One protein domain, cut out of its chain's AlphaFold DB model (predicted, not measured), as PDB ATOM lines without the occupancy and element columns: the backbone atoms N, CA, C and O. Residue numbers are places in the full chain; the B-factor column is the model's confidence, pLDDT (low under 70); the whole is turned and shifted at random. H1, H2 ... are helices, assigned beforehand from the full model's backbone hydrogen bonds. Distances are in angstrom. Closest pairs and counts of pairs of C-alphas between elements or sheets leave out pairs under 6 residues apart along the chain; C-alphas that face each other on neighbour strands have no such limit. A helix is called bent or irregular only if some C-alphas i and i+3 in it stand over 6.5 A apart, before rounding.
ATOM      1  N   LEU A  63     -18.147 -27.182   3.466       76.56
ATOM      2  CA  LEU A  63     -17.252 -27.912   4.367       76.56
ATOM      3  C   LEU A  63     -16.586 -29.126   3.720       76.56
ATOM      4  O   LEU A  63     -15.515 -29.528   4.168       76.56
ATOM      5  N   GLU A  64     -17.163 -29.680   2.651       77.56
ATOM      6  CA  GLU A  64     -16.524 -30.748   1.864       77.56
ATOM      7  C   GLU A  64     -15.233 -30.250   1.189       77.56
ATOM      8  O   GLU A  64     -14.321 -31.023   0.896       77.56
ATOM      9  N   HIS A  65     -15.128 -28.936   0.977       82.19
ATOM     10  CA  HIS A  65     -13.993 -28.286   0.344       82.19
ATOM     11  C   HIS A  65     -13.194 -27.465   1.363       82.19
ATOM     12  O   HIS A  65     -13.468 -26.286   1.576       82.19
ATOM     13  N   ASN A  66     -12.137 -28.057   1.930       84.12
ATOM     14  CA  ASN A  66     -11.298 -27.424   2.962       84.12
ATOM     15  C   ASN A  66     -10.866 -25.982   2.630       84.12
ATOM     16  O   ASN A  66     -10.900 -25.116   3.499       84.12
ATOM     17  N   PHE A  67     -10.474 -25.695   1.383       86.56
ATOM     18  CA  PHE A  67     -10.068 -24.338   0.991       86.56
ATOM     19  C   PHE A  67     -11.240 -23.350   0.974       86.56
ATOM     20  O   PHE A  67     -11.064 -22.204   1.380       86.56
ATOM     21  N   LEU A  68     -12.432 -23.791   0.550       87.38
ATOM     22  CA  LEU A  68     -13.632 -22.957   0.578       87.38
ATOM     23  C   LEU A  68     -14.037 -22.663   2.017       87.38
ATOM     24  O   LEU A  68     -14.212 -21.499   2.369       87.38
ATOM     25  N   PHE A  69     -14.104 -23.691   2.863       88.00
ATOM     26  CA  PHE A  69     -14.397 -23.515   4.281       88.00
ATOM     27  C   PHE A  69     -13.444 -22.525   4.953       88.00
ATOM     28  O   PHE A  69     -13.910 -21.584   5.589       88.00
ATOM     29  N   ASN A  70     -12.128 -22.699   4.786       90.69
ATOM     30  CA  ASN A  70     -11.147 -21.826   5.430       90.69
ATOM     31  C   ASN A  70     -11.322 -20.361   5.008       90.69
ATOM     32  O   ASN A  70     -11.247 -19.477   5.860       90.69
ATOM     33  N   GLY A  71     -11.573 -20.108   3.719       92.00
ATOM     34  CA  GLY A  71     -11.795 -18.758   3.205       92.00
ATOM     35  C   GLY A  71     -13.073 -18.117   3.747       92.00
ATOM     36  O   GLY A  71     -13.032 -17.011   4.285       92.00
ATOM     37  N   TYR A  72     -14.199 -18.836   3.689       90.44
ATOM     38  CA  TYR A  72     -15.469 -18.353   4.241       90.44
ATOM     39  C   TYR A  72     -15.396 -18.116   5.749       90.44
ATOM     40  O   TYR A  72     -15.868 -17.092   6.237       90.44
ATOM     41  N   PHE A  73     -14.767 -19.029   6.486       91.69
ATOM     42  CA  PHE A  73     -14.569 -18.893   7.921       91.69
ATOM     43  C   PHE A  73     -13.716 -17.669   8.261       91.69
ATOM     44  O   PHE A  73     -14.092 -16.890   9.133       91.69
ATOM     45  N   ALA A  74     -12.601 -17.465   7.551       94.00
ATOM     46  CA  ALA A  74     -11.727 -16.316   7.756       94.00
ATOM     47  C   ALA A  74     -12.467 -14.995   7.509       94.00
ATOM     48  O   ALA A  74     -12.476 -14.136   8.390       94.00
ATOM     49  N   ARG A  75     -13.160 -14.859   6.368       94.00
ATOM     50  CA  ARG A  75     -14.024 -13.699   6.096       94.00
ATOM     51  C   ARG A  75     -15.004 -13.466   7.237       94.00
ATOM     52  O   ARG A  75     -15.111 -12.353   7.740       94.00
ATOM     53  N   PHE A  76     -15.707 -14.516   7.650       92.38
ATOM     54  CA  PHE A  76     -16.783 -14.397   8.621       92.38
ATOM     55  C   PHE A  76     -16.288 -13.948  10.003       92.38
ATOM     56  O   PHE A  76     -16.872 -13.054  10.611       92.38
ATOM     57  N   VAL A  77     -15.161 -14.495  10.466       93.62
ATOM     58  CA  VAL A  77     -14.502 -14.049  11.704       93.62
ATOM     59  C   VAL A  77     -14.183 -12.554  11.644       93.62
ATOM     60  O   VAL A  77     -14.492 -11.822  12.585       93.62
ATOM     61  N   PHE A  78     -13.593 -12.081  10.542       95.69
ATOM     62  CA  PHE A  78     -13.223 -10.672  10.407       95.69
ATOM     63  C   PHE A  78     -14.417  -9.745  10.171       95.69
ATOM     64  O   PHE A  78     -14.396  -8.628  10.674       95.69
ATOM     65  N   MET A  79     -15.496 -10.215   9.542       95.31
ATOM     66  CA  MET A  79     -16.763  -9.479   9.493       95.31
ATOM     67  C   MET A  79     -17.336  -9.233  10.893       95.31
ATOM     68  O   MET A  79     -17.794  -8.129  11.174       95.31
ATOM     69  N   LEU A  80     -17.303 -10.233  11.783       94.69
ATOM     70  CA  LEU A  80     -17.773 -10.070  13.166       94.69
ATOM     71  C   LEU A  80     -16.859  -9.151  13.985       94.69
ATOM     72  O   LEU A  80     -17.339  -8.364  14.799       94.69
ATOM     73  N   ILE A  81     -15.543  -9.217  13.760       94.06
ATOM     74  CA  ILE A  81     -14.595  -8.251  14.336       94.06
ATOM     75  C   ILE A  81     -14.952  -6.830  13.881       94.06
ATOM     76  O   ILE A  81     -15.029  -5.928  14.714       94.06
ATOM     77  N   ASP A  82     -15.204  -6.636  12.588       94.94
ATOM     78  CA  ASP A  82     -15.547  -5.335  12.007       94.94
ATOM     79  C   ASP A  82     -16.873  -4.794  12.543       94.94
ATOM     80  O   ASP A  82     -16.989  -3.590  12.781       94.94
ATOM     81  N   GLU A  83     -17.844  -5.667  12.811       94.69
ATOM     82  CA  GLU A  83     -19.091  -5.305  13.486       94.69
ATOM     83  C   GLU A  83     -18.824  -4.792  14.905       94.69
ATOM     84  O   GLU A  83     -19.242  -3.688  15.258       94.69
ATOM     85  N   LYS A  84     -18.041  -5.528  15.705       93.25
ATOM     86  CA  LYS A  84     -17.690  -5.114  17.075       93.25
ATOM     87  C   LYS A  84     -16.906  -3.805  17.110       93.25
ATOM     88  O   LYS A  84     -17.040  -3.014  18.046       93.25
ATOM     89  N   GLU A  85     -16.077  -3.572  16.101       92.81
ATOM     90  CA  GLU A  85     -15.310  -2.337  15.929       92.81
ATOM     91  C   GLU A  85     -16.123  -1.197  15.304       92.81
ATOM     92  O   GLU A  85     -15.578  -0.109  15.134       92.81
ATOM     93  N   LYS A  86     -17.411  -1.421  15.010       93.25
ATOM     94  CA  LYS A  86     -18.338  -0.487  14.347       93.25
ATOM     95  C   LYS A  86     -17.955  -0.110  12.915       93.25
ATOM     96  O   LYS A  86     -18.601   0.744  12.318       93.25
ATOM     97  N   VAL A  87     -16.970  -0.782  12.322       93.44
ATOM     98  CA  VAL A  87     -16.541  -0.557  10.935       93.44
ATOM     99  C   VAL A  87     -17.682  -0.885   9.972       93.44
ATOM    100  O   VAL A  87     -17.992  -0.092   9.083       93.44
ATOM    101  N   ASN A  88     -18.368  -2.011  10.181       93.94
ATOM    102  CA  ASN A  88     -19.524  -2.392   9.366       93.94
ATOM    103  C   ASN A  88     -20.666  -1.377   9.469       93.94
ATOM    104  O   ASN A  88     -21.280  -1.046   8.450       93.94
ATOM    105  N   GLN A  89     -20.930  -0.880  10.681       93.12
ATOM    106  CA  GLN A  89     -21.942   0.139  10.929       93.12
ATOM    107  C   GLN A  89     -21.592   1.443  10.198       93.12
ATOM    108  O   GLN A  89     -22.432   1.977   9.476       93.12
ATOM    109  N   GLU A  90     -20.346   1.912  10.298       93.06
ATOM    110  CA  GLU A  90     -19.877   3.104   9.582       93.06
ATOM    111  C   GLU A  90     -20.000   2.952   8.059       93.06
ATOM    112  O   GLU A  90     -20.469   3.867   7.381       93.06
ATOM    113  N   ILE A  91     -19.630   1.795   7.499       92.75
ATOM    114  CA  ILE A  91     -19.790   1.511   6.063       92.75
ATOM    115  C   ILE A  91     -21.268   1.602   5.661       92.75
ATOM    116  O   ILE A  91     -21.598   2.245   4.659       92.75
ATOM    117  N   LYS A  92     -22.157   0.989   6.450       92.56
ATOM    118  CA  LYS A  92     -23.606   0.977   6.206       92.56
ATOM    119  C   LYS A  92     -24.194   2.385   6.209       92.56
ATOM    120  O   LYS A  92     -24.930   2.731   5.288       92.56
ATOM    121  N   GLU A  93     -23.839   3.192   7.205       91.38
ATOM    122  CA  GLU A  93     -24.305   4.576   7.356       91.38
ATOM    123  C   GLU A  93     -23.795   5.501   6.243       91.38
ATOM    124  O   GLU A  93     -24.472   6.458   5.887       91.38
ATOM    125  N   LYS A  94     -22.604   5.251   5.684       89.56
ATOM    126  CA  LYS A  94     -21.987   6.148   4.689       89.56
ATOM    127  C   LYS A  94     -22.328   5.809   3.244       89.56
ATOM    128  O   LYS A  94     -22.366   6.716   2.406       89.56
ATOM    129  N   LEU A  95     -22.498   4.526   2.920       89.38
ATOM    130  CA  LEU A  95     -22.704   4.087   1.537       89.38
ATOM    131  C   LEU A  95     -24.175   3.997   1.142       89.38
ATOM    132  O   LEU A  95     -24.467   4.253  -0.022       89.38
ATOM    133  N   GLU A  96     -25.072   3.652   2.073       86.25
ATOM    134  CA  GLU A  96     -26.542   3.633   1.913       86.25
ATOM    135  C   GLU A  96     -27.105   2.761   0.764       86.25
ATOM    136  O   GLU A  96     -28.316   2.610   0.635       86.25
ATOM    137  N   VAL A  97     -26.253   2.119  -0.041       90.75
ATOM    138  CA  VAL A  97     -26.624   1.202  -1.129       90.75
ATOM    139  C   VAL A  97     -26.378  -0.238  -0.658       90.75
ATOM    140  O   VAL A  97     -25.216  -0.637  -0.575       90.75
ATOM    141  N   PRO A  98     -27.416  -1.051  -0.364       91.50
ATOM    142  CA  PRO A  98     -27.256  -2.323   0.352       91.50
ATOM    143  C   PRO A  98     -26.244  -3.298  -0.265       91.50
ATOM    144  O   PRO A  98     -25.375  -3.802   0.441       91.50
ATOM    145  N   LYS A  99     -26.292  -3.511  -1.587       91.75
ATOM    146  CA  LYS A  99     -25.336  -4.396  -2.276       91.75
ATOM    147  C   LYS A  99     -23.895  -3.864  -2.247       91.75
ATOM    148  O   LYS A  99     -22.954  -4.643  -2.155       91.75
ATOM    149  N   LEU A 100     -23.717  -2.542  -2.322       92.56
ATOM    150  CA  LEU A 100     -22.397  -1.916  -2.217       92.56
ATOM    151  C   LEU A 100     -21.872  -2.001  -0.777       92.56
ATOM    152  O   LEU A 100     -20.692  -2.271  -0.580       92.56
ATOM    153  N   VAL A 101     -22.741  -1.815   0.223       93.38
ATOM    154  CA  VAL A 101     -22.411  -2.008   1.644       93.38
ATOM    155  C   VAL A 101     -21.878  -3.418   1.871       93.38
ATOM    156  O   VAL A 101     -20.774  -3.560   2.388       93.38
ATOM    157  N   GLU A 102     -22.607  -4.441   1.419       93.88
ATOM    158  CA  GLU A 102     -22.191  -5.843   1.543       93.88
ATOM    159  C   GLU A 102     -20.839  -6.097   0.861       93.88
ATOM    160  O   GLU A 102     -19.930  -6.676   1.457       93.88
ATOM    161  N   PHE A 103     -20.671  -5.614  -0.374       94.31
ATOM    162  CA  PHE A 103     -19.412  -5.744  -1.105       94.31
ATOM    163  C   PHE A 103     -18.234  -5.126  -0.341       94.31
ATOM    164  O   PHE A 103     -17.182  -5.749  -0.198       94.31
ATOM    165  N   VAL A 104     -18.406  -3.902   0.161       94.00
ATOM    166  CA  VAL A 104     -17.353  -3.174   0.873       94.00
ATOM    167  C   VAL A 104     -17.029  -3.836   2.212       94.00
ATOM    168  O   VAL A 104     -15.852  -3.962   2.548       94.00
ATOM    169  N   GLN A 105     -18.034  -4.291   2.962       94.88
ATOM    170  CA  GLN A 105     -17.827  -5.028   4.215       94.88
ATOM    171  C   GLN A 105     -17.033  -6.317   3.973       94.88
ATOM    172  O   GLN A 105     -16.027  -6.551   4.642       94.88
ATOM    173  N   ASN A 106     -17.404  -7.097   2.951       94.94
ATOM    174  CA  ASN A 106     -16.655  -8.292   2.557       94.94
ATOM    175  C   ASN A 106     -15.204  -7.952   2.190       94.94
ATOM    176  O   ASN A 106     -14.281  -8.610   2.663       94.94
ATOM    177  N   PHE A 107     -14.990  -6.888   1.411       94.75
ATOM    178  CA  PHE A 107     -13.650  -6.448   1.022       94.75
ATOM    179  C   PHE A 107     -12.758  -6.123   2.230       94.75
ATOM    180  O   PHE A 107     -11.599  -6.544   2.262       94.75
ATOM    181  N   PHE A 108     -13.262  -5.392   3.231       94.19
ATOM    182  CA  PHE A 108     -12.464  -5.057   4.416       94.19
ATOM    183  C   PHE A 108     -12.230  -6.248   5.336       94.19
ATOM    184  O   PHE A 108     -11.102  -6.413   5.813       94.19
ATOM    185  N   ALA A 109     -13.230  -7.109   5.507       95.38
ATOM    186  CA  ALA A 109     -13.069  -8.348   6.250       95.38
ATOM    187  C   ALA A 109     -12.000  -9.245   5.608       95.38
ATOM    188  O   ALA A 109     -11.098  -9.722   6.295       95.38
ATOM    189  N   ASP A 110     -12.032  -9.409   4.284       95.62
ATOM    190  CA  ASP A 110     -11.042 -10.197   3.547       95.62
ATOM    191  C   ASP A 110      -9.647  -9.568   3.599       95.62
ATOM    192  O   ASP A 110      -8.651 -10.271   3.782       95.62
ATOM    193  N   LEU A 111      -9.555  -8.240   3.481       94.50
ATOM    194  CA  LEU A 111      -8.295  -7.511   3.610       94.50
ATOM    195  C   LEU A 111      -7.673  -7.728   4.996       94.50
ATOM    196  O   LEU A 111      -6.471  -7.999   5.095       94.50
ATOM    197  N   LYS A 112      -8.474  -7.639   6.066       94.50
ATOM    198  CA  LYS A 112      -8.019  -7.943   7.429       94.50
ATOM    199  C   LYS A 112      -7.649  -9.421   7.565       94.50
ATOM    200  O   LYS A 112      -6.578  -9.707   8.092       94.50
ATOM    201  N   ALA A 113      -8.444 -10.344   7.029       95.62
ATOM    202  CA  ALA A 113      -8.150 -11.776   7.060       95.62
ATOM    203  C   ALA A 113      -6.801 -12.111   6.413       95.62
ATOM    204  O   ALA A 113      -5.982 -12.820   7.001       95.62
ATOM    205  N   VAL A 114      -6.534 -11.554   5.230       95.00
ATOM    206  CA  VAL A 114      -5.250 -11.710   4.536       95.00
ATOM    207  C   VAL A 114      -4.108 -11.130   5.367       95.00
ATOM    208  O   VAL A 114      -3.070 -11.776   5.513       95.00
ATOM    209  N   LYS A 115      -4.294  -9.941   5.946       93.81
ATOM    210  CA  LYS A 115      -3.264  -9.269   6.745       93.81
ATOM    211  C   LYS A 115      -2.949  -9.995   8.057       93.81
ATOM    212  O   LYS A 115      -1.797  -9.987   8.475       93.81
ATOM    213  N   TYR A 116      -3.945 -10.609   8.690       94.75
ATOM    214  CA  TYR A 116      -3.866 -11.098  10.068       94.75
ATOM    215  C   TYR A 116      -4.031 -12.622  10.183       94.75
ATOM    216  O   TYR A 116      -4.692 -13.117  11.096       94.75
ATOM    217  N   GLY A 117      -3.414 -13.371   9.264       93.00
ATOM    218  CA  GLY A 117      -3.152 -14.805   9.459       93.00
ATOM    219  C   GLY A 117      -3.672 -15.758   8.385       93.00
ATOM    220  O   GLY A 117      -3.198 -16.891   8.308       93.00
ATOM    221  N   PHE A 118      -4.585 -15.327   7.510       95.31
ATOM    222  CA  PHE A 118      -5.232 -16.213   6.525       95.31
ATOM    223  C   PHE A 118      -4.777 -16.003   5.085       95.31
ATOM    224  O   PHE A 118      -5.397 -16.528   4.168       95.31
ATOM    225  N   LYS A 119      -3.680 -15.279   4.845       93.62
ATOM    226  CA  LYS A 119      -3.179 -14.981   3.493       93.62
ATOM    227  C   LYS A 119      -3.180 -16.181   2.536       93.62
ATOM    228  O   LYS A 119      -3.730 -16.084   1.445       93.62
ATOM    229  N   GLN A 120      -2.585 -17.309   2.935       92.00
ATOM    230  CA  GLN A 120      -2.505 -18.502   2.078       92.00
ATOM    231  C   GLN A 120      -3.867 -19.177   1.879       92.00
ATOM    232  O   GLN A 120      -4.167 -19.631   0.775       92.00
ATOM    233  N   ASP A 121      -4.681 -19.247   2.934       93.19
ATOM    234  CA  ASP A 121      -6.024 -19.825   2.870       93.19
ATOM    235  C   ASP A 121      -6.927 -18.997   1.943       93.19
ATOM    236  O   ASP A 121      -7.569 -19.559   1.059       93.19
ATOM    237  N   MET A 122      -6.890 -17.667   2.070       93.06
ATOM    238  CA  MET A 122      -7.623 -16.726   1.221       93.06
ATOM    239  C   MET A 122      -7.128 -16.763  -0.226       93.06
ATOM    240  O   MET A 122      -7.942 -16.813  -1.142       93.06
ATOM    241  N   HIS A 123      -5.811 -16.837  -0.454       91.75
ATOM    242  CA  HIS A 123      -5.262 -16.987  -1.806       91.75
ATOM    243  C   HIS A 123      -5.821 -18.239  -2.495       91.75
ATOM    244  O   HIS A 123      -6.358 -18.162  -3.597       91.75
ATOM    245  N   ARG A 124      -5.764 -19.397  -1.820       90.19
ATOM    246  CA  ARG A 124      -6.297 -20.663  -2.352       90.19
ATOM    247  C   ARG A 124      -7.806 -20.623  -2.546       90.19
ATOM    248  O   ARG A 124      -8.291 -21.102  -3.565       90.19
ATOM    249  N   PHE A 125      -8.536 -20.051  -1.592       89.75
ATOM    250  CA  PHE A 125      -9.980 -19.856  -1.682       89.75
ATOM    251  C   PHE A 125     -10.366 -19.083  -2.951       89.75
ATOM    252  O   PHE A 125     -11.253 -19.511  -3.691       89.75
ATOM    253  N   PHE A 126      -9.666 -17.988  -3.244       88.12
ATOM    254  CA  PHE A 126      -9.942 -17.157  -4.415       88.12
ATOM    255  C   PHE A 126      -9.573 -17.851  -5.721       88.12
ATOM    256  O   PHE A 126     -10.384 -17.864  -6.649       88.12
ATOM    257  N   LEU A 127      -8.389 -18.473  -5.774       88.38
ATOM    258  CA  LEU A 127      -7.954 -19.249  -6.933       88.38
ATOM    259  C   LEU A 127      -8.941 -20.368  -7.257       88.38
ATOM    260  O   LEU A 127      -9.312 -20.520  -8.418       88.38
ATOM    261  N   GLU A 128      -9.414 -21.110  -6.256       87.69
ATOM    262  CA  GLU A 128     -10.401 -22.174  -6.452       87.69
ATOM    263  C   GLU A 128     -11.700 -21.620  -7.054       87.69
ATOM    264  O   GLU A 128     -12.217 -22.169  -8.030       87.69
ATOM    265  N   LYS A 129     -12.210 -20.494  -6.528       86.94
ATOM    266  CA  LYS A 129     -13.450 -19.885  -7.029       86.94
ATOM    267  C   LYS A 129     -13.332 -19.426  -8.484       86.94
ATOM    268  O   LYS A 129     -14.213 -19.757  -9.278       86.94
ATOM    269  N   ILE A 130     -12.273 -18.700  -8.849       86.62
ATOM    270  CA  ILE A 130     -12.120 -18.176 -10.218       86.62
ATOM    271  C   ILE A 130     -11.732 -19.276 -11.216       86.62
ATOM    272  O   ILE A 130     -12.301 -19.357 -12.305       86.62
ATOM    273  N   SER A 131     -10.828 -20.184 -10.833       84.94
ATOM    274  CA  SER A 131     -10.351 -21.261 -11.708       84.94
ATOM    275  C   SER A 131     -11.483 -22.210 -12.069       84.94
ATOM    276  O   SER A 131     -11.645 -22.570 -13.233       84.94
ATOM    277  N   LYS A 132     -12.330 -22.568 -11.096       84.81
ATOM    278  CA  LYS A 132     -13.501 -23.418 -11.336       84.81
ATOM    279  C   LYS A 132     -14.433 -22.822 -12.390       84.81
ATOM    280  O   LYS A 132     -14.946 -23.575 -13.210       84.81
ATOM    281  N   LYS A 133     -14.618 -21.498 -12.406       84.62
ATOM    282  CA  LYS A 133     -15.434 -20.809 -13.417       84.62
ATOM    283  C   LYS A 133     -14.791 -20.852 -14.799       84.62
ATOM    284  O   LYS A 133     -15.457 -21.240 -15.757       84.62
ATOM    285  N   ILE A 134     -13.496 -20.541 -14.882       82.19
ATOM    286  CA  ILE A 134     -12.722 -20.573 -16.132       82.19
ATOM    287  C   ILE A 134     -12.753 -21.971 -16.753       82.19
ATOM    288  O   ILE A 134     -13.168 -22.135 -17.899       82.19
ATOM    289  N   TYR A 135     -12.365 -22.996 -15.992       82.62
ATOM    290  CA  TYR A 135     -12.229 -24.358 -16.514       82.62
ATOM    291  C   TYR A 135     -13.565 -25.027 -16.833       82.62
ATOM    292  O   TYR A 135     -13.613 -25.918 -17.676       82.62
ATOM    293  N   LYS A 136     -14.656 -24.602 -16.188       85.50
ATOM    294  CA  LYS A 136     -16.006 -25.079 -16.508       85.50
ATOM    295  C   LYS A 136     -16.700 -24.261 -17.592       85.50
ATOM    296  O   LYS A 136     -17.846 -24.567 -17.919       85.50
ATOM    297  N   THR A 137     -16.036 -23.251 -18.160       79.50
ATOM    298  CA  THR A 137     -16.611 -22.346 -19.171       79.50
ATOM    299  C   THR A 137     -17.941 -21.726 -18.722       79.50
ATOM    300  O   THR A 137     -18.849 -21.513 -19.522       79.50
ATOM    301  N   GLU A 138     -18.079 -21.473 -17.418       83.44
ATOM    302  CA  GLU A 138     -19.280 -20.863 -16.850       83.44
ATOM    303  C   GLU A 138     -19.279 -19.355 -17.133       83.44
ATOM    304  O   GLU A 138     -18.243 -18.694 -17.038       83.44
ATOM    305  N   SER A 139     -20.444 -18.788 -17.455       85.81
ATOM    306  CA  SER A 139     -20.589 -17.335 -17.565       85.81
ATOM    307  C   SER A 139     -20.366 -16.679 -16.203       85.81
ATOM    308  O   SER A 139     -20.977 -17.097 -15.220       85.81
ATOM    309  N   VAL A 140     -19.543 -15.632 -16.160       89.56
ATOM    310  CA  VAL A 140     -19.280 -14.846 -14.948       89.56
ATOM    311  C   VAL A 140     -20.173 -13.608 -14.953       89.56
ATOM    312  O   VAL A 140     -20.128 -12.806 -15.889       89.56
ATOM    313  N   SER A 141     -21.005 -13.455 -13.924       91.25
ATOM    314  CA  SER A 141     -21.820 -12.249 -13.719       91.25
ATOM    315  C   SER A 141     -20.962 -11.036 -13.340       91.25
ATOM    316  O   SER A 141     -19.809 -11.167 -12.925       91.25
ATOM    317  N   LYS A 142     -21.529  -9.826 -13.447       92.94
ATOM    318  CA  LYS A 142     -20.854  -8.598 -12.995       92.94
ATOM    319  C   LYS A 142     -20.517  -8.680 -11.504       92.94
ATOM    320  O   LYS A 142     -19.398  -8.349 -11.126       92.94
ATOM    321  N   GLU A 143     -21.442  -9.156 -10.674       91.56
ATOM    322  CA  GLU A 143     -21.230  -9.342  -9.237       91.56
ATOM    323  C   GLU A 143     -20.094 -10.325  -8.930       91.56
ATOM    324  O   GLU A 143     -19.210 -10.002  -8.137       91.56
ATOM    325  N   GLU A 144     -20.068 -11.490  -9.584       90.81
ATOM    326  CA  GLU A 144     -18.976 -12.461  -9.412       90.81
ATOM    327  C   GLU A 144     -17.630 -11.880  -9.861       90.81
ATOM    328  O   GLU A 144     -16.619 -12.059  -9.182       90.81
ATOM    329  N   TYR A 145     -17.605 -11.144 -10.976       93.00
ATOM    330  CA  TYR A 145     -16.384 -10.489 -11.442       93.00
ATOM    331  C   TYR A 145     -15.879  -9.448 -10.438       93.00
ATOM    332  O   TYR A 145     -14.677  -9.377 -10.187       93.00
ATOM    333  N   LEU A 146     -16.773  -8.657  -9.835       94.06
ATOM    334  CA  LEU A 146     -16.395  -7.713  -8.783       94.06
ATOM    335  C   LEU A 146     -15.848  -8.433  -7.550       94.06
ATOM    336  O   LEU A 146     -14.868  -7.957  -6.979       94.06
ATOM    337  N   GLU A 147     -16.416  -9.578  -7.163       91.94
ATOM    338  CA  GLU A 147     -15.861 -10.415  -6.093       91.94
ATOM    339  C   GLU A 147     -14.424 -10.852  -6.425       91.94
ATOM    340  O   GLU A 147     -13.519 -10.663  -5.618       91.94
ATOM    341  N   PHE A 148     -14.171 -11.356  -7.636       92.25
ATOM    342  CA  PHE A 148     -12.819 -11.733  -8.061       92.25
ATOM    343  C   PHE A 148     -11.858 -10.545  -8.135       92.25
ATOM    344  O   PHE A 148     -10.680 -10.656  -7.788       92.25
ATOM    345  N   TYR A 149     -12.352  -9.391  -8.573       93.06
ATOM    346  CA  TYR A 149     -11.559  -8.175  -8.642       93.06
ATOM    347  C   TYR A 149     -11.201  -7.649  -7.250       93.06
ATOM    348  O   TYR A 149     -10.070  -7.218  -7.035       93.06
ATOM    349  N   SER A 150     -12.114  -7.733  -6.280       92.94
ATOM    350  CA  SER A 150     -11.858  -7.334  -4.890       92.94
ATOM    351  C   SER A 150     -10.678  -8.121  -4.302       92.94
ATOM    352  O   SER A 150      -9.782  -7.544  -3.683       92.94
ATOM    353  N   TYR A 151     -10.596  -9.416  -4.611       91.06
ATOM    354  CA  TYR A 151      -9.477 -10.276  -4.240       91.06
ATOM    355  C   TYR A 151      -8.172  -9.851  -4.888       91.06
ATOM    356  O   TYR A 151      -7.156  -9.719  -4.203       91.06
ATOM    357  N   HIS A 152      -8.199  -9.574  -6.191       92.44
ATOM    358  CA  HIS A 152      -7.043  -9.015  -6.878       92.44
ATOM    359  C   HIS A 152      -6.561  -7.726  -6.204       92.44
ATOM    360  O   HIS A 152      -5.368  -7.603  -5.942       92.44
ATOM    361  N   LEU A 153      -7.462  -6.807  -5.845       92.88
ATOM    362  CA  LEU A 153      -7.101  -5.566  -5.153       92.88
ATOM    363  C   LEU A 153      -6.430  -5.814  -3.797       92.88
ATOM    364  O   LEU A 153      -5.475  -5.115  -3.452       92.88
ATOM    365  N   ILE A 154      -6.897  -6.800  -3.028       93.00
ATOM    366  CA  ILE A 154      -6.283  -7.168  -1.743       93.00
ATOM    367  C   ILE A 154      -4.854  -7.676  -1.961       93.00
ATOM    368  O   ILE A 154      -3.927  -7.195  -1.308       93.00
ATOM    369  N   PHE A 155      -4.653  -8.593  -2.910       90.81
ATOM    370  CA  PHE A 155      -3.332  -9.156  -3.211       90.81
ATOM    371  C   PHE A 155      -2.384  -8.147  -3.873       90.81
ATOM    372  O   PHE A 155      -1.185  -8.153  -3.588       90.81
ATOM    373  N   LYS A 156      -2.920  -7.212  -4.664       90.75
ATOM    374  CA  LYS A 156      -2.202  -6.052  -5.214       90.75
ATOM    375  C   LYS A 156      -1.630  -5.170  -4.117       90.75
ATOM    376  O   LYS A 156      -0.449  -4.828  -4.145       90.75
ATOM    377  N   LYS A 157      -2.430  -4.858  -3.091       85.38
ATOM    378  CA  LYS A 157      -1.997  -4.042  -1.941       85.38
ATOM    379  C   LYS A 157      -0.857  -4.677  -1.134       85.38
ATOM    380  O   LYS A 157      -0.159  -3.946  -0.436       85.38
ATOM    381  N   ILE A 158      -0.659  -5.993  -1.227       82.88
ATOM    382  CA  ILE A 158       0.426  -6.718  -0.544       82.88
ATOM    383  C   ILE A 158       1.515  -7.247  -1.495       82.88
ATOM    384  O   ILE A 158       2.409  -7.955  -1.042       82.88
ATOM    385  N   GLY A 159       1.465  -6.896  -2.787       81.00
ATOM    386  CA  GLY A 159       2.513  -7.197  -3.770       81.00
ATOM    387  C   GLY A 159       2.523  -8.621  -4.342       81.00
ATOM    388  O   GLY A 159       3.559  -9.053  -4.837       81.00
ATOM    389  N   GLU A 160       1.409  -9.357  -4.290       80.81
ATOM    390  CA  GLU A 160       1.352 -10.787  -4.662       80.81
ATOM    391  C   GLU A 160       0.220 -11.139  -5.645       80.81
ATOM    392  O   GLU A 160      -0.298 -12.247  -5.664       80.81
ATOM    393  N   GLU A 161      -0.180 -10.197  -6.497       80.81
ATOM    394  CA  GLU A 161      -1.333 -10.340  -7.403       80.81
ATOM    395  C   GLU A 161      -1.155 -11.296  -8.601       80.81
ATOM    396  O   GLU A 161      -2.125 -11.528  -9.325       80.81
ATOM    397  N   GLY A 162       0.060 -11.808  -8.841       79.00
ATOM    398  CA  GLY A 162       0.503 -12.370 -10.127       79.00
ATOM    399  C   GLY A 162      -0.476 -13.343 -10.792       79.00
ATOM    400  O   GLY A 162      -0.950 -13.077 -11.893       79.00
ATOM    401  N   GLU A 163      -0.811 -14.445 -10.119       84.06
ATOM    402  CA  GLU A 163      -1.692 -15.488 -10.667       84.06
ATOM    403  C   GLU A 163      -3.145 -15.006 -10.826       84.06
ATOM    404  O   GLU A 163      -3.788 -15.257 -11.846       84.06
ATOM    405  N   ILE A 164      -3.648 -14.239  -9.856       85.31
ATOM    406  CA  ILE A 164      -5.027 -13.727  -9.851       85.31
ATOM    407  C   ILE A 164      -5.254 -12.768 -11.023       85.31
ATOM    408  O   ILE A 164      -6.300 -12.818 -11.674       85.31
ATOM    409  N   LYS A 165      -4.270 -11.914 -11.328       88.31
ATOM    410  CA  LYS A 165      -4.351 -10.977 -12.453       88.31
ATOM    411  C   LYS A 165      -4.515 -11.713 -13.784       88.31
ATOM    412  O   LYS A 165      -5.414 -11.380 -14.550       88.31
ATOM    413  N   SER A 166      -3.690 -12.731 -14.033       87.94
ATOM    414  CA  SER A 166      -3.771 -13.525 -15.263       87.94
ATOM    415  C   SER A 166      -5.116 -14.238 -15.408       87.94
ATOM    416  O   SER A 166      -5.657 -14.304 -16.508       87.94
ATOM    417  N   LEU A 167      -5.697 -14.727 -14.311       88.75
ATOM    418  CA  LEU A 167      -7.013 -15.371 -14.339       88.75
ATOM    419  C   LEU A 167      -8.139 -14.364 -14.625       88.75
ATOM    420  O   LEU A 167      -9.040 -14.665 -15.406       88.75
ATOM    421  N   LEU A 168      -8.070 -13.151 -14.067       88.69
ATOM    422  CA  LEU A 168      -9.043 -12.086 -14.340       88.69
ATOM    423  C   LEU A 168      -9.058 -11.643 -15.808       88.69
ATOM    424  O   LEU A 168     -10.125 -11.361 -16.355       88.69
ATOM    425  N   GLU A 169      -7.896 -11.622 -16.464       87.56
ATOM    426  CA  GLU A 169      -7.785 -11.292 -17.891       87.56
ATOM    427  C   GLU A 169      -8.527 -12.303 -18.786       87.56
ATOM    428  O   GLU A 169      -9.030 -11.919 -19.843       87.56
ATOM    429  N   LEU A 170      -8.679 -13.560 -18.342       88.56
ATOM    430  CA  LEU A 170      -9.403 -14.612 -19.069       88.56
ATOM    431  C   LEU A 170     -10.932 -14.537 -18.915       88.56
ATOM    432  O   LEU A 170     -11.648 -15.031 -19.784       88.56
ATOM    433  N   VAL A 171     -11.445 -13.932 -17.838       88.50
ATOM    434  CA  VAL A 171     -12.895 -13.849 -17.532       88.50
ATOM    435  C   VAL A 171     -13.501 -12.466 -17.747       88.50
ATOM    436  O   VAL A 171     -14.652 -12.240 -17.383       88.50
ATOM    437  N   LYS A 172     -12.724 -11.524 -18.287       82.69
ATOM    438  CA  LYS A 172     -13.061 -10.100 -18.389       82.69
ATOM    439  C   LYS A 172     -14.535  -9.836 -18.738       82.69
ATOM    440  O   LYS A 172     -15.009 -10.198 -19.812       82.69
ATOM    441  N   VAL A 173     -15.224  -9.108 -17.857       89.69
ATOM    442  CA  VAL A 173     -16.613  -8.661 -18.047       89.69
ATOM    443  C   VAL A 173     -16.635  -7.198 -18.503       89.69
ATOM    444  O   VAL A 173     -15.933  -6.352 -17.950       89.69
ATOM    445  N   GLN A 174     -17.422  -6.890 -19.537       89.81
ATOM    446  CA  GLN A 174     -17.541  -5.531 -20.084       89.81
ATOM    447  C   GLN A 174     -18.443  -4.626 -19.228       89.81
ATOM    448  O   GLN A 174     -19.329  -5.094 -18.512       89.81
ATOM    449  N   GLY A 175     -18.250  -3.308 -19.350       90.50
ATOM    450  CA  GLY A 175     -19.117  -2.304 -18.723       90.50
ATOM    451  C   GLY A 175     -18.825  -2.040 -17.245       90.50
ATOM    452  O   GLY A 175     -19.694  -1.529 -16.549       90.50
ATOM    453  N   LEU A 176     -17.629  -2.391 -16.761       93.75
ATOM    454  CA  LEU A 176     -17.216  -2.194 -15.364       93.75
ATOM    455  C   LEU A 176     -16.122  -1.132 -15.189       93.75
ATOM    456  O   LEU A 176     -15.833  -0.760 -14.057       93.75
ATOM    457  N   ASP A 177     -15.532  -0.615 -16.271       92.44
ATOM    458  CA  ASP A 177     -14.278   0.156 -16.237       92.44
ATOM    459  C   ASP A 177     -14.286   1.321 -15.232       92.44
ATOM    460  O   ASP A 177     -13.352   1.479 -14.444       92.44
ATOM    461  N   ASN A 178     -15.363   2.116 -15.215       92.31
ATOM    462  CA  ASN A 178     -15.492   3.237 -14.283       92.31
ATOM    463  C   ASN A 178     -15.583   2.763 -12.826       92.31
ATOM    464  O   ASN A 178     -14.935   3.335 -11.956       92.31
ATOM    465  N   LEU A 179     -16.350   1.701 -12.567       94.31
ATOM    466  CA  LEU A 179     -16.498   1.133 -11.230       94.31
ATOM    467  C   LEU A 179     -15.182   0.529 -10.737       94.31
ATOM    468  O   LEU A 179     -14.770   0.832  -9.624       94.31
ATOM    469  N   LEU A 180     -14.481  -0.247 -11.570       94.00
ATOM    470  CA  LEU A 180     -13.180  -0.822 -11.209       94.00
ATOM    471  C   LEU A 180     -12.179   0.271 -10.817       94.00
ATOM    472  O   LEU A 180     -11.514   0.142  -9.794       94.00
ATOM    473  N   ARG A 181     -12.135   1.383 -11.562       92.81
ATOM    474  CA  ARG A 181     -11.270   2.529 -11.245       92.81
ATOM    475  C   ARG A 181     -11.580   3.151  -9.883       92.81
ATOM    476  O   ARG A 181     -10.657   3.536  -9.170       92.81
ATOM    477  N   GLU A 182     -12.855   3.291  -9.523       92.19
ATOM    478  CA  GLU A 182     -13.223   3.796  -8.195       92.19
ATOM    479  C   GLU A 182     -12.921   2.762  -7.098       92.19
ATOM    480  O   GLU A 182     -12.443   3.126  -6.024       92.19
ATOM    481  N   LEU A 183     -13.081   1.465  -7.383       91.88
ATOM    482  CA  LEU A 183     -12.717   0.387  -6.460       91.88
ATOM    483  C   LEU A 183     -11.212   0.332  -6.158       91.88
ATOM    484  O   LEU A 183     -10.836   0.068  -5.018       91.88
ATOM    485  N   GLU A 184     -10.334   0.637  -7.119       91.00
ATOM    486  CA  GLU A 184      -8.880   0.699  -6.871       91.00
ATOM    487  C   GLU A 184      -8.499   1.706  -5.774       91.00
ATOM    488  O   GLU A 184      -7.470   1.550  -5.109       91.00
ATOM    489  N   LYS A 185      -9.340   2.722  -5.550       89.19
ATOM    490  CA  LYS A 185      -9.141   3.761  -4.533       89.19
ATOM    491  C   LYS A 185      -9.632   3.344  -3.145       89.19
ATOM    492  O   LYS A 185      -9.401   4.084  -2.189       89.19
ATOM    493  N   LEU A 186     -10.276   2.179  -2.999       86.12
ATOM    494  CA  LEU A 186     -10.780   1.694  -1.713       86.12
ATOM    495  C   LEU A 186      -9.655   1.610  -0.681       86.12
ATOM    496  O   LEU A 186      -8.748   0.776  -0.767       86.12
ATOM    497  N   ASN A 187      -9.720   2.481   0.321       83.56
ATOM    498  CA  ASN A 187      -8.796   2.492   1.443       83.56
ATOM    499  C   ASN A 187      -9.479   3.091   2.673       83.56
ATOM    500  O   ASN A 187      -9.774   4.285   2.685       83.56
ATOM    501  N   TYR A 188      -9.783   2.274   3.682       77.75
ATOM    502  CA  TYR A 188     -10.466   2.736   4.893       77.75
ATOM    503  C   TYR A 188      -9.550   3.653   5.729       77.75
ATOM    504  O   TYR A 188      -8.367   3.339   5.873       77.75
ATOM    505  N   PRO A 189     -10.059   4.762   6.307       74.69
ATOM    506  CA  PRO A 189     -11.434   5.276   6.213       74.69
ATOM    507  C   PRO A 189     -11.669   6.230   5.023       74.69
ATOM    508  O   PRO A 189     -12.787   6.687   4.817       74.69
ATOM    509  N   PHE A 190     -10.639   6.541   4.232       75.75
ATOM    510  CA  PHE A 190     -10.648   7.602   3.215       75.75
ATOM    511  C   PHE A 190     -11.693   7.451   2.098       75.75
ATOM    512  O   PHE A 190     -12.104   8.456   1.528       75.75
ATOM    513  N   PHE A 191     -12.125   6.232   1.777       77.00
ATOM    514  CA  PHE A 191     -13.132   5.988   0.731       77.00
ATOM    515  C   PHE A 191     -14.591   6.128   1.222       77.00
ATOM    516  O   PHE A 191     -15.519   6.073   0.411       77.00
ATOM    517  N   LEU A 192     -14.825   6.228   2.539       66.88
ATOM    518  CA  LEU A 192     -16.178   6.219   3.095       66.88
ATOM    519  C   LEU A 192     -16.971   7.436   2.613       66.88
ATOM    520  O   LEU A 192     -16.605   8.578   2.886       66.88
ATOM    521  N   GLY A 193     -18.095   7.180   1.940       64.81
ATOM    522  CA  GLY A 193     -18.949   8.232   1.386       64.81
ATOM    523  C   GLY A 193     -18.473   8.788   0.041       64.81
ATOM    524  O   GLY A 193     -18.898   9.878  -0.332       64.81
ATOM    525  N   ASP A 194     -17.615   8.071  -0.694       82.31
ATOM    526  CA  ASP A 194     -17.245   8.464  -2.056       82.31
ATOM    527  C   ASP A 194     -18.461   8.388  -2.998       82.31
ATOM    528  O   ASP A 194     -18.905   7.321  -3.432       82.31
ATOM    529  N   GLU A 195     -19.004   9.559  -3.323       87.31
ATOM    530  CA  GLU A 195     -20.123   9.721  -4.248       87.31
ATOM    531  C   GLU A 195     -19.810   9.208  -5.660       87.31
ATOM    532  O   GLU A 195     -20.722   8.799  -6.380       87.31
ATOM    533  N   ASN A 196     -18.540   9.177  -6.076       91.31
ATOM    534  CA  ASN A 196     -18.164   8.611  -7.373       91.31
ATOM    535  C   ASN A 196     -18.298   7.093  -7.365       91.31
ATOM    536  O   ASN A 196     -18.812   6.534  -8.333       91.31
ATOM    537  N   LEU A 197     -17.897   6.436  -6.272       91.25
ATOM    538  CA  LEU A 197     -18.065   4.993  -6.116       91.25
ATOM    539  C   LEU A 197     -19.550   4.616  -6.126       91.25
ATOM    540  O   LEU A 197     -19.942   3.706  -6.857       91.25
ATOM    541  N   LYS A 198     -20.389   5.354  -5.386       90.88
ATOM    542  CA  LYS A 198     -21.848   5.149  -5.384       90.88
ATOM    543  C   LYS A 198     -22.445   5.304  -6.782       90.88
ATOM    544  O   LYS A 198     -23.149   4.414  -7.253       90.88
ATOM    545  N   LYS A 199     -22.132   6.404  -7.474       92.00
ATOM    546  CA  LYS A 199     -22.623   6.667  -8.837       92.00
ATOM    547  C   LYS A 199     -22.161   5.607  -9.829       92.00
ATOM    548  O   LYS A 199     -22.953   5.166 -10.656       92.00
ATOM    549  N   ALA A 200     -20.898   5.189  -9.746       93.25
ATOM    550  CA  ALA A 200     -20.365   4.135 -10.597       93.25
ATOM    551  C   ALA A 200     -21.065   2.796 -10.337       93.25
ATOM    552  O   ALA A 200     -21.374   2.088 -11.289       93.25
ATOM    553  N   TRP A 201     -21.357   2.474  -9.074       93.50
ATOM    554  CA  TRP A 201     -22.095   1.267  -8.708       93.50
ATOM    555  C   TRP A 201     -23.512   1.270  -9.284       93.50
ATOM    556  O   TRP A 201     -23.897   0.335  -9.986       93.50
ATOM    557  N   VAL A 202     -24.268   2.343  -9.042       91.75
ATOM    558  CA  VAL A 202     -25.636   2.509  -9.557       91.75
ATOM    559  C   VAL A 202     -25.661   2.434 -11.084       91.75
ATOM    560  O   VAL A 202     -26.457   1.687 -11.638       91.75
ATOM    561  N   GLY A 203     -24.735   3.114 -11.766       91.50
ATOM    562  CA  GLY A 203     -24.664   3.098 -13.231       91.50
ATOM    563  C   GLY A 203     -24.274   1.750 -13.851       91.50
ATOM    564  O   GLY A 203     -24.459   1.561 -15.047       91.50
ATOM    565  N   VAL A 204     -23.717   0.812 -13.077       92.50
ATOM    566  CA  VAL A 204     -23.383  -0.543 -13.554       92.50
ATOM    567  C   VAL A 204     -24.537  -1.523 -13.361       92.50
ATOM    568  O   VAL A 204     -24.678  -2.454 -14.166       92.50
ATOM    569  N   PHE A 205     -25.303  -1.347 -12.284       90.62
ATOM    570  CA  PHE A 205     -26.343  -2.276 -11.843       90.62
ATOM    571  C   PHE A 205     -27.771  -1.763 -12.053       90.62
ATOM    572  O   PHE A 205     -28.699  -2.472 -11.675       90.62
ATOM    573  N   ASP A 206     -27.936  -0.583 -12.662       72.50
ATOM    574  CA  ASP A 206     -29.225   0.056 -12.955       72.50
ATOM    575  C   ASP A 206     -30.181   0.038 -11.743       72.50
ATOM    576  O   ASP A 206     -31.355  -0.317 -11.861       72.50
TER     577      ASP A 206
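AT A GLANCE: This is residues 63 to 206 of the 207 residues of an uncharacterized protein of Candidatus Aenigmarchaeota archaeon (UniProt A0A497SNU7). One long bent helix, H3, makes a V in the middle of a compact body; H1 crosses both of its arms on one side, while H4 packs on the first arm and H5 on the second arm on the other side. H2 folds back along the beginning of the first arm, and the crossed pair H6 and H7 lies beyond H4. The printed part has 144 residues with seven named helices, H1 to H7 in chain order, no named strand, and the class is all helix. It is compact and rounded, with a radius of gyration of the C-alphas of 14.8 A and spans of 38 by 34 by 27 A.

HOW THE PARTS SIT: Start with H1, residues 66 to 84, and look next at H3, residues 98 to 135, the hub, which touches four other helices. By its hydrogen bonds H3 was assigned as one helix, but it is bent: C-alphas 117 and 120 are 8.3 A apart, and its arms H3a, residues 98 to 117, and H3b, residues 120 to 135, stand at a steep tilt of 52 degrees. H1 touches H3a, closest at the C-alphas of Phe 78 and Ala 109, 4.8 A, and H3b, closest at Gly 71 and Met 122, 5.0 A. H2, residues 87 to 95, forms a hairpin with H3a, closest C-alphas Lys 92 and Val 101, 5.6 A. H4, residues 142 to 157, touches H3a, closest C-alphas Leu 111 and Ile 154, 5.7 A. H5, residues 162 to 170, forms a hairpin with H4 at a shallow tilt of 24 degrees, closest C-alphas His 152 and Ile 164, 5.9 A. H5 also touches H3b, closest C-alphas Leu 127 and Ile 164, 6.9 A. H6, residues 177 to 183, only just touches H4, with 3 pairs of C-alphas within 8 A, closest Ser 150 and Leu 183, 7.9 A. H7, residues 195 to 205, touches H6, closest C-alphas Leu 179 and Ala 200, 4.9 A. Each O i to N i+4 pair is within hydrogen-bond range in H1, H2, H3a, H4, H6 and H7; H3b has 11 of 12 and H5 4 of 5.

IN THESE COORDINATES: Find C-alpha 66 at (-11.298, -27.424, 2.962); from there H1 runs 27.2 A. H3a begins at C-alpha 98, (-27.256, -2.323, 0.352), and runs 28.6 A; H3b runs 21.8 A and H4 22.3 A. H7 ends at C-alpha 205, (-26.343, -2.276, -11.843).

THE WHOLE: The C-alphas farthest apart, Glu 64 and Glu 195, are 41.1 A apart. The printed part has no cut, and the link from H6 to H7, 11 residues, is long. Mean pLDDT of the printed part is 89.4; look at residues 192 to 193 for values under 70.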